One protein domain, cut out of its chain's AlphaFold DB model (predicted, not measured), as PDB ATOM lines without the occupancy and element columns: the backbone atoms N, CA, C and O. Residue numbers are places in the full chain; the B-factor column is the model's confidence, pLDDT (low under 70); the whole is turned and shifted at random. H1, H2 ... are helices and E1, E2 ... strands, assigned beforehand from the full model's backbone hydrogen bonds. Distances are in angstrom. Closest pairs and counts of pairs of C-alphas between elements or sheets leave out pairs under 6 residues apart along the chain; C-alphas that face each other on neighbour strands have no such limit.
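Overview. This is residues 16 to 80 of the 121 residues of a protein of bacterium (UniProt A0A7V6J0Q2). A long, curved two-stranded ribbon of E1 and E4 makes the length of the domain, with the small hairpin E2 and E3 turned up at one end, where residues 51 to 56 stick out. H1 sits within the curve towards the other end, offset to one side, with its residues 16 to 23 near the ribbon, and the tail after E4 folds back past the end of H1. The 65 printed residues hold one named helix and four named strands, in the order H1, E1, E2, E3, E4; both two-stranded sheets are antiparallel, and the class is mixed, helices and strands. The whole is loose, with a radius of gyration of the C-alphas of 15.0 A, and spans 40 by 27 by 17 A.

Along the chain. E1, residues 33 to 47, is 29.4 A long and begins at C-alpha 33 (35.236, 28.109, -59.719). E4, residues 60 to 70, is 30.7 A long and ends at C-alpha 70 (40.053, 29.580, -60.566). E2 is residues 50 to 52, 6.5 A, and E3 is residues 55 to 57, 6.4 A. H1, residues 16 to 27, is 16.3 A long and begins at C-alpha 16 (36.312, 19.131, -52.484).

Arrangement. E1 and E4 are antiparallel at 158 degrees, with N 43 and O 64 within hydrogen-bond range at 2.9 A. E1 bends by 87 degrees at residue 37. E3 runs on into E4 across a break of 2 residues, at 78 degrees. The hairpin E2 and E3 is antiparallel at 134 degrees, with N 57 and O 50 within range at 2.8 A. The closest C-alphas of H1 and E4, those of Leu 16 and Tyr 67, are 7.0 A apart. H1 is apart from E2 and E3. In H1 every O i to N i+4 pair is within hydrogen-bond range.

Size, cuts and confidence. The two C-alphas farthest apart, those of Tyr 56 and Gln 74, are 41.3 A apart. The printed part has no cut, and the four links between named elements are tight. The mean pLDDT of the printed part is 95.4, and no printed residue is under 70.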
ATOM      1  N   LEU A  16      36.404  18.011 -51.551       95.81
ATOM      2  CA  LEU A  16      36.312  19.131 -52.484       95.81
ATOM      3  C   LEU A  16      35.577  20.310 -51.838       95.81
ATOM      4  O   LEU A  16      36.074  21.434 -51.869       95.81
ATOM      5  N   GLY A  17      34.431  20.053 -51.205       95.50
ATOM      6  CA  GLY A  17      33.658  21.070 -50.500       95.50
ATOM      7  C   GLY A  17      34.413  21.681 -49.324       95.50
ATOM      8  O   GLY A  17      34.355  22.896 -49.136       95.50
ATOM      9  N   VAL A  18      35.182  20.881 -48.573       94.81
ATOM     10  CA  VAL A  18      36.077  21.402 -47.527       94.81
ATOM     11  C   VAL A  18      37.159  22.294 -48.136       94.81
ATOM     12  O   VAL A  18      37.295  23.432 -47.705       94.81
ATOM     13  N   ALA A  19      37.871  21.842 -49.173       95.56
ATOM     14  CA  ALA A  19      38.913  22.643 -49.819       95.56
ATOM     15  C   ALA A  19      38.369  23.968 -50.382       95.56
ATOM     16  O   ALA A  19      38.988  25.014 -50.206       95.56
ATOM     17  N   LEU A  20      37.190  23.944 -51.013       96.81
ATOM     18  CA  LEU A  20      36.533  25.144 -51.532       96.81
ATOM     19  C   LEU A  20      36.123  26.100 -50.405       96.81
ATOM     20  O   LEU A  20      36.235  27.316 -50.556       96.81
ATOM     21  N   LYS A  21      35.638  25.562 -49.283       95.62
ATOM     22  CA  LYS A  21      35.272  26.355 -48.110       95.62
ATOM     23  C   LYS A  21      36.496  27.052 -47.512       95.62
ATOM     24  O   LYS A  21      36.444  28.264 -47.340       95.62
ATOM     25  N   GLU A  22      37.578  26.318 -47.254       95.44
ATOM     26  CA  GLU A  22      38.825  26.888 -46.714       95.44
ATOM     27  C   GLU A  22      39.404  27.940 -47.668       95.44
ATOM     28  O   GLU A  22      39.730  29.045 -47.244       95.44
ATOM     29  N   ALA A  23      39.422  27.665 -48.981       96.12
ATOM     30  CA  ALA A  23      39.882  28.631 -49.975       96.12
ATOM     31  C   ALA A  23      39.103  29.954 -49.899       96.12
ATOM     32  O   ALA A  23      39.712  31.017 -49.976       96.12
ATOM     33  N   LYS A  24      37.778  29.917 -49.705       96.50
ATOM     34  CA  LYS A  24      36.963  31.129 -49.519       96.50
ATOM     35  C   LYS A  24      37.232  31.818 -48.186       96.50
ATOM     36  O   LYS A  24      37.371  33.037 -48.155       96.50
ATOM     37  N   GLU A  25      37.291  31.061 -47.093       96.25
ATOM     38  CA  GLU A  25      37.487  31.619 -45.753       96.25
ATOM     39  C   GLU A  25      38.859  32.280 -45.592       96.25
ATOM     40  O   GLU A  25      38.933  33.386 -45.062       96.25
ATOM     41  N   GLU A  26      39.927  31.645 -46.074       95.44
ATOM     42  CA  GLU A  26      41.295  32.133 -45.899       95.44
ATOM     43  C   GLU A  26      41.687  33.223 -46.911       95.44
ATOM     44  O   GLU A  26      42.527  34.067 -46.594       95.44
ATOM     45  N   SER A  27      41.094  33.241 -48.113       96.25
ATOM     46  CA  SER A  27      41.393  34.268 -49.132       96.25
ATOM     47  C   SER A  27      40.415  35.442 -49.158       96.25
ATOM     48  O   SER A  27      40.736  36.500 -49.708       96.25
ATOM     49  N   GLY A  28      39.209  35.258 -48.616       96.50
ATOM     50  CA  GLY A  28      38.125  36.233 -48.686       96.50
ATOM     51  C   GLY A  28      37.466  36.379 -50.061       96.50
ATOM     52  O   GLY A  28      36.679  37.313 -50.234       96.50
ATOM     53  N   LEU A  29      37.785  35.502 -51.020       96.88
ATOM     54  CA  LEU A  29      37.181  35.482 -52.353       96.88
ATOM     55  C   LEU A  29      35.724  35.010 -52.293       96.88
ATOM     56  O   LEU A  29      35.400  34.005 -51.653       96.88
ATOM     57  N   ASP A  30      34.845  35.704 -53.017       92.06
ATOM     58  CA  ASP A  30      33.418  35.378 -53.052       92.06
ATOM     59  C   ASP A  30      33.135  34.321 -54.132       92.06
ATOM     60  O   ASP A  30      32.392  33.352 -53.900       92.06
ATOM     61  N   LYS A  31      33.740  34.484 -55.318       95.31
ATOM     62  CA  LYS A  31      33.551  33.584 -56.460       95.31
ATOM     63  C   LYS A  31      34.826  32.802 -56.742       95.31
ATOM     64  O   LYS A  31      35.823  33.313 -57.227       95.31
ATOM     65  N   ILE A  32      34.743  31.505 -56.476       97.19
ATOM     66  CA  ILE A  32      35.780  30.537 -56.811       97.19
ATOM     67  C   ILE A  32      35.119  29.440 -57.642       97.19
ATOM     68  O   ILE A  32      34.126  28.850 -57.203       97.19
ATOM     69  N   ASN A  33      35.660  29.181 -58.829       96.69
ATOM     70  CA  ASN A  33      35.236  28.109 -59.719       96.69
ATOM     71  C   ASN A  33      36.123  26.883 -59.508       96.69
ATOM     72  O   ASN A  33      37.343  26.992 -59.388       96.69
ATOM     73  N   VAL A  34      35.511  25.702 -59.507       96.62
ATOM     74  CA  VAL A  34      36.252  24.440 -59.527       96.62
ATOM     75  C   VAL A  34      36.711  24.177 -60.957       96.62
ATOM     76  O   VAL A  34      35.877  24.016 -61.844       96.62
ATOM     77  N   LEU A  35      38.028  24.150 -61.185       95.38
ATOM     78  CA  LEU A  35      38.592  23.859 -62.510       95.38
ATOM     79  C   LEU A  35      38.496  22.370 -62.857       95.38
ATOM     80  O   LEU A  35      38.356  22.006 -64.022       95.38
ATOM     81  N   ASP A  36      38.607  21.514 -61.843       93.00
ATOM     82  CA  ASP A  36      38.526  20.063 -61.966       93.00
ATOM     83  C   ASP A  36      37.998  19.467 -60.657       93.00
ATOM     84  O   ASP A  36      38.528  19.746 -59.581       93.00
ATOM     85  N   GLU A  37      36.955  18.644 -60.743       94.62
ATOM     86  CA  GLU A  37      36.376  17.955 -59.584       94.62
ATOM     87  C   GLU A  37      37.234  16.760 -59.127       94.62
ATOM     88  O   GLU A  37      37.025  16.214 -58.041       94.62
ATOM     89  N   ASN A  38      38.218  16.345 -59.930       94.31
ATOM     90  CA  ASN A  38      39.153  15.291 -59.565       94.31
ATOM     91  C   ASN A  38      40.274  15.813 -58.661       94.31
ATOM     92  O   ASN A  38      40.711  16.959 -58.754       94.31
ATOM     93  N   ILE A  39      40.811  14.921 -57.825       95.25
ATOM     94  CA  ILE A  39      41.991  15.217 -57.006       95.25
ATOM     95  C   ILE A  39      43.164  15.568 -57.925       95.25
ATOM     96  O   ILE A  39      43.630  14.740 -58.713       95.25
ATOM     97  N   PHE A  40      43.682  16.786 -57.778       97.19
ATOM     98  CA  PHE A  40      44.842  17.238 -58.528       97.19
ATOM     99  C   PHE A  40      46.136  16.657 -57.968       97.19
ATOM    100  O   PHE A  40      46.986  16.233 -58.745       97.19
ATOM    101  N   SER A  41      46.309  16.582 -56.650       96.81
ATOM    102  CA  SER A  41      47.459  15.894 -56.048       96.81
ATOM    103  C   SER A  41      47.152  15.393 -54.640       96.81
ATOM    104  O   SER A  41      46.191  15.827 -54.009       96.81
ATOM    105  N   LEU A  42      47.993  14.482 -54.155       96.94
ATOM    106  CA  LEU A  42      48.009  14.016 -52.775       96.94
ATOM    107  C   LEU A  42      49.438  14.157 -52.248       96.94
ATOM    108  O   LEU A  42      50.367  13.589 -52.825       96.94
ATOM    109  N   GLU A  43      49.603  14.889 -51.152       95.75
ATOM    110  CA  GLU A  43      50.897  15.147 -50.521       95.75
ATOM    111  C   GLU A  43      50.917  14.632 -49.087       95.75
ATOM    112  O   GLU A  43      49.920  14.715 -48.374       95.75
ATOM    113  N   ILE A  44      52.067  14.129 -48.643       94.75
ATOM    114  CA  ILE A  44      52.287  13.781 -47.239       94.75
ATOM    115  C   ILE A  44      53.157  14.875 -46.628       94.75
ATOM    116  O   ILE A  44      54.333  14.986 -46.968       94.75
ATOM    117  N   ILE A  45      52.578  15.676 -45.733       93.81
ATOM    118  CA  ILE A  45      53.252  16.817 -45.105       93.81
ATOM    119  C   ILE A  45      53.449  16.516 -43.613       93.81
ATOM    120  O   ILE A  45      52.466  16.279 -42.902       93.81
ATOM    121  N   PRO A  46      54.697  16.487 -43.108       91.88
ATOM    122  CA  PRO A  46      54.943  16.284 -41.691       91.88
ATOM    123  C   PRO A  46      54.594  17.542 -40.896       91.88
ATOM    124  O   PRO A  46      55.083  18.632 -41.175       91.88
ATOM    125  N   VAL A  47      53.803  17.368 -39.844       91.88
ATOM    126  CA  VAL A  47      53.549  18.393 -38.835       91.88
ATOM    127  C   VAL A  47      54.440  18.094 -37.645       91.88
ATOM    128  O   VAL A  47      54.304  17.055 -36.994       91.88
ATOM    129  N   LEU A  48      55.367  19.003 -37.354       92.88
ATOM    130  CA  LEU A  48      56.214  18.886 -36.173       92.88
ATOM    131  C   LEU A  48      55.382  19.084 -34.901       92.88
ATOM    132  O   LEU A  48      54.399  19.834 -34.869       92.88
ATOM    133  N   GLY A  49      55.785  18.389 -33.837       95.50
ATOM    134  CA  GLY A  49      55.123  18.520 -32.545       95.50
ATOM    135  C   GLY A  49      55.229  19.952 -32.022       95.50
ATOM    136  O   GLY A  49      56.309  20.539 -32.033       95.50
ATOM    137  N   HIS A  50      54.113  20.515 -31.568       95.06
ATOM    138  CA  HIS A  50      54.024  21.917 -31.158       95.06
ATOM    139  C   HIS A  50      53.005  22.106 -30.032       95.06
ATOM    140  O   HIS A  50      52.214  21.216 -29.726       95.06
ATOM    141  N   PHE A  51      53.005  23.278 -29.400       94.94
ATOM    142  CA  PHE A  51      51.978  23.645 -28.427       94.94
ATOM    143  C   PHE A  51      50.887  24.473 -29.103       94.94
ATOM    144  O   PHE A  51      51.164  25.525 -29.670       94.94
ATOM    145  N   LYS A  52      49.632  24.032 -28.995       91.31
ATOM    146  CA  LYS A  52      48.453  24.770 -29.464       91.31
ATOM    147  C   LYS A  52      47.520  25.015 -28.284       91.31
ATOM    148  O   LYS A  52      47.068  24.074 -27.636       91.31
ATOM    149  N   ARG A  53      47.241  26.291 -27.981       91.88
ATOM    150  CA  ARG A  53      46.365  26.715 -26.865       91.88
ATOM    151  C   ARG A  53      46.736  26.050 -25.523       91.88
ATOM    152  O   ARG A  53      45.878  25.526 -24.818       91.88
ATOM    153  N   GLY A  54      48.034  26.019 -25.206       94.75
ATOM    154  CA  GLY A  54      48.570  25.445 -23.963       94.75
ATOM    155  C   GLY A  54      48.622  23.912 -23.907       94.75
ATOM    156  O   GLY A  54      49.045  23.365 -22.893       94.75
ATOM    157  N   LYS A  55      48.220  23.207 -24.971       96.38
ATOM    158  CA  LYS A  55      48.272  21.740 -25.054       96.38
ATOM    159  C   LYS A  55      49.327  21.301 -26.061       96.38
ATOM    160  O   LYS A  55      49.410  21.871 -27.147       96.38
ATOM    161  N   TYR A  56      50.114  20.288 -25.705       96.50
ATOM    162  CA  TYR A  56      51.054  19.676 -26.638       96.50
ATOM    163  C   TYR A  56      50.298  18.849 -27.682       96.50
ATOM    164  O   TYR A  56      49.442  18.032 -27.341       96.50
ATOM    165  N   VAL A  57      50.630  19.072 -28.947       96.19
ATOM    166  CA  VAL A  57      50.172  18.310 -30.102       96.19
ATOM    167  C   VAL A  57      51.375  17.529 -30.609       96.19
ATOM    168  O   VAL A  57      52.369  18.124 -31.025       96.19
ATOM    169  N   SER A  58      51.303  16.200 -30.545       96.94
ATOM    170  CA  SER A  58      52.366  15.329 -31.049       96.94
ATOM    171  C   SER A  58      52.567  15.515 -32.548       96.94
ATOM    172  O   SER A  58      51.614  15.788 -33.282       96.94
ATOM    173  N   GLY A  59      53.804  15.323 -33.007       96.25
ATOM    174  CA  GLY A  59      54.087  15.306 -34.437       96.25
ATOM    175  C   GLY A  59      53.279  14.217 -35.146       96.25
ATOM    176  O   GLY A  59      53.064  13.135 -34.596       96.25
ATOM    177  N   HIS A  60      52.792  14.523 -36.339       96.06
ATOM    178  CA  HIS A  60      51.935  13.642 -37.130       96.06
ATOM    179  C   HIS A  60      52.072  13.968 -38.619       96.06
ATOM    180  O   HIS A  60      52.779  14.899 -38.998       96.06
ATOM    181  N   LEU A  61      51.429  13.174 -39.471       94.44
ATOM    182  CA  LEU A  61      51.435  13.377 -40.916       94.44
ATOM    183  C   LEU A  61      50.062  13.865 -41.364       94.44
ATOM    184  O   LEU A  61      49.046  13.258 -41.024       94.44
ATOM    185  N   HIS A  62      50.042  14.932 -42.153       93.81
ATOM    186  CA  HIS A  62      48.881  15.312 -42.942       93.81
ATOM    187  C   HIS A  62      48.947  14.620 -44.302       93.81
ATOM    188  O   HIS A  62      49.980  14.654 -44.966       93.81
ATOM    189  N   LEU A  63      47.838  14.002 -44.712       94.56
ATOM    190  CA  LEU A  63      47.614  13.576 -46.092       94.56
ATOM    191  C   LEU A  63      46.785  14.665 -46.776       94.56
ATOM    192  O   LEU A  63      45.560  14.680 -46.666       94.56
ATOM    193  N   SER A  64      47.464  15.607 -47.416       94.44
ATOM    194  CA  SER A  64      46.852  16.788 -48.020       94.44
ATOM    195  C   SER A  64      46.345  16.466 -49.420       94.44
ATOM    196  O   SER A  64      47.133  16.157 -50.315       94.44
ATOM    197  N   ILE A  65      45.030  16.548 -49.608       95.69
ATOM    198  CA  ILE A  65      44.372  16.446 -50.912       95.69
ATOM    199  C   ILE A  65      44.309  17.844 -51.522       95.69
ATOM    200  O   ILE A  65      43.863  18.786 -50.873       95.69
ATOM    201  N   ILE A  66      44.754  17.973 -52.768       96.69
ATOM    202  CA  ILE A  66      44.865  19.250 -53.473       96.69
ATOM    203  C   ILE A  66      43.902  19.245 -54.656       96.69
ATOM    204  O   ILE A  66      43.898  18.296 -55.442       96.69
ATOM    205  N   TYR A  67      43.128  20.320 -54.790       97.38
ATOM    206  CA  TYR A  67      42.227  20.601 -55.910       97.38
ATOM    207  C   TYR A  67      42.661  21.880 -56.629       97.38
ATOM    208  O   TYR A  67      43.403  22.687 -56.069       97.38
ATOM    209  N   LEU A  68      42.211  22.054 -57.873       96.81
ATOM    210  CA  LEU A  68      42.460  23.267 -58.648       96.81
ATOM    211  C   LEU A  68      41.219  24.149 -58.685       96.81
ATOM    212  O   LEU A  68      40.126  23.700 -59.038       96.81
ATOM    213  N   PHE A  69      41.433  25.422 -58.382       96.94
ATOM    214  CA  PHE A  69      40.414  26.453 -58.401       96.94
ATOM    215  C   PHE A  69      40.848  27.626 -59.276       96.94
ATOM    216  O   PHE A  69      42.040  27.885 -59.433       96.94
ATOM    217  N   GLU A  70      39.870  28.341 -59.815       96.19
ATOM    218  CA  GLU A  70      40.053  29.580 -60.566       96.19
ATOM    219  C   GLU A  70      39.212  30.684 -59.929       96.19
ATOM    220  O   GLU A  70      38.056  30.466 -59.562       96.19
ATOM    221  N   ALA A  71      39.788  31.876 -59.819       96.69
ATOM    222  CA  ALA A  71      39.080  33.084 -59.427       96.69
ATOM    223  C   ALA A  71      39.671  34.291 -60.161       96.69
ATOM    224  O   ALA A  71      40.769  34.229 -60.713       96.69
ATOM    225  N   SER A  72      38.920  35.388 -60.188       97.00
ATOM    226  CA  SER A  72      39.348  36.620 -60.847       97.00
ATOM    227  C   SER A  72      40.342  37.380 -59.968       97.00
ATOM    228  O   SER A  72      40.062  37.659 -58.805       97.00
ATOM    229  N   GLU A  73      41.469  37.808 -60.540       95.69
ATOM    230  CA  GLU A  73      42.451  38.663 -59.847       95.69
ATOM    231  C   GLU A  73      41.885  40.044 -59.454       95.69
ATOM    232  O   GLU A  73      42.476  40.772 -58.661       95.69
ATOM    233  N   GLN A  74      40.733  40.416 -60.012       95.88
ATOM    234  CA  GLN A  74      40.024  41.666 -59.761       95.88
ATOM    235  C   GLN A  74      39.140  41.577 -58.509       95.88
ATOM    236  O   GLN A  74      38.649  42.602 -58.030       95.88
ATOM    237  N   GLU A  75      38.921  40.372 -57.974       95.69
ATOM    238  CA  GLU A  75      38.270  40.203 -56.682       95.69
ATOM    239  C   GLU A  75      39.168  40.682 -55.540       95.69
ATOM    240  O   GLU A  75      40.396  40.608 -55.574       95.69
ATOM    241  N   THR A  76      38.530  41.213 -54.498       95.25
ATOM    242  CA  THR A  76      39.243  41.742 -53.337       95.25
ATOM    243  C   THR A  76      39.612  40.613 -52.391       95.25
ATOM    244  O   THR A  76      38.733  40.018 -51.770       95.25
ATOM    245  N   LEU A  77      40.910  40.385 -52.222       97.06
ATOM    246  CA  LEU A  77      41.432  39.489 -51.199       97.06
ATOM    247  C   LEU A  77      41.215  40.074 -49.797       97.06
ATOM    248  O   LEU A  77      41.371  41.281 -49.578       97.06
ATOM    249  N   LYS A  78      40.880  39.219 -48.832       96.50
ATOM    250  CA  LYS A  78      40.746  39.586 -47.417       96.50
ATOM    251  C   LYS A  78      41.407  38.516 -46.566       96.50
ATOM    252  O   LYS A  78      41.152  37.333 -46.742       96.50
ATOM    253  N   ILE A  79      42.230  38.955 -45.622       95.06
ATOM    254  CA  ILE A  79      42.825  38.064 -44.627       95.06
ATOM    255  C   ILE A  79      41.759  37.548 -43.655       95.06
ATOM    256  O   ILE A  79      40.757  38.224 -43.400       95.06
ATOM    257  N   LYS A  80      42.044  36.403 -43.042       93.31
ATOM    258  CA  LYS A  80      41.321  35.843 -41.899       93.31
ATOM    259  C   LYS A  80      42.258  35.899 -40.688       93.31
ATOM    260  O   LYS A  80      43.049  34.980 -40.507       93.31
TER     261      LYS A  80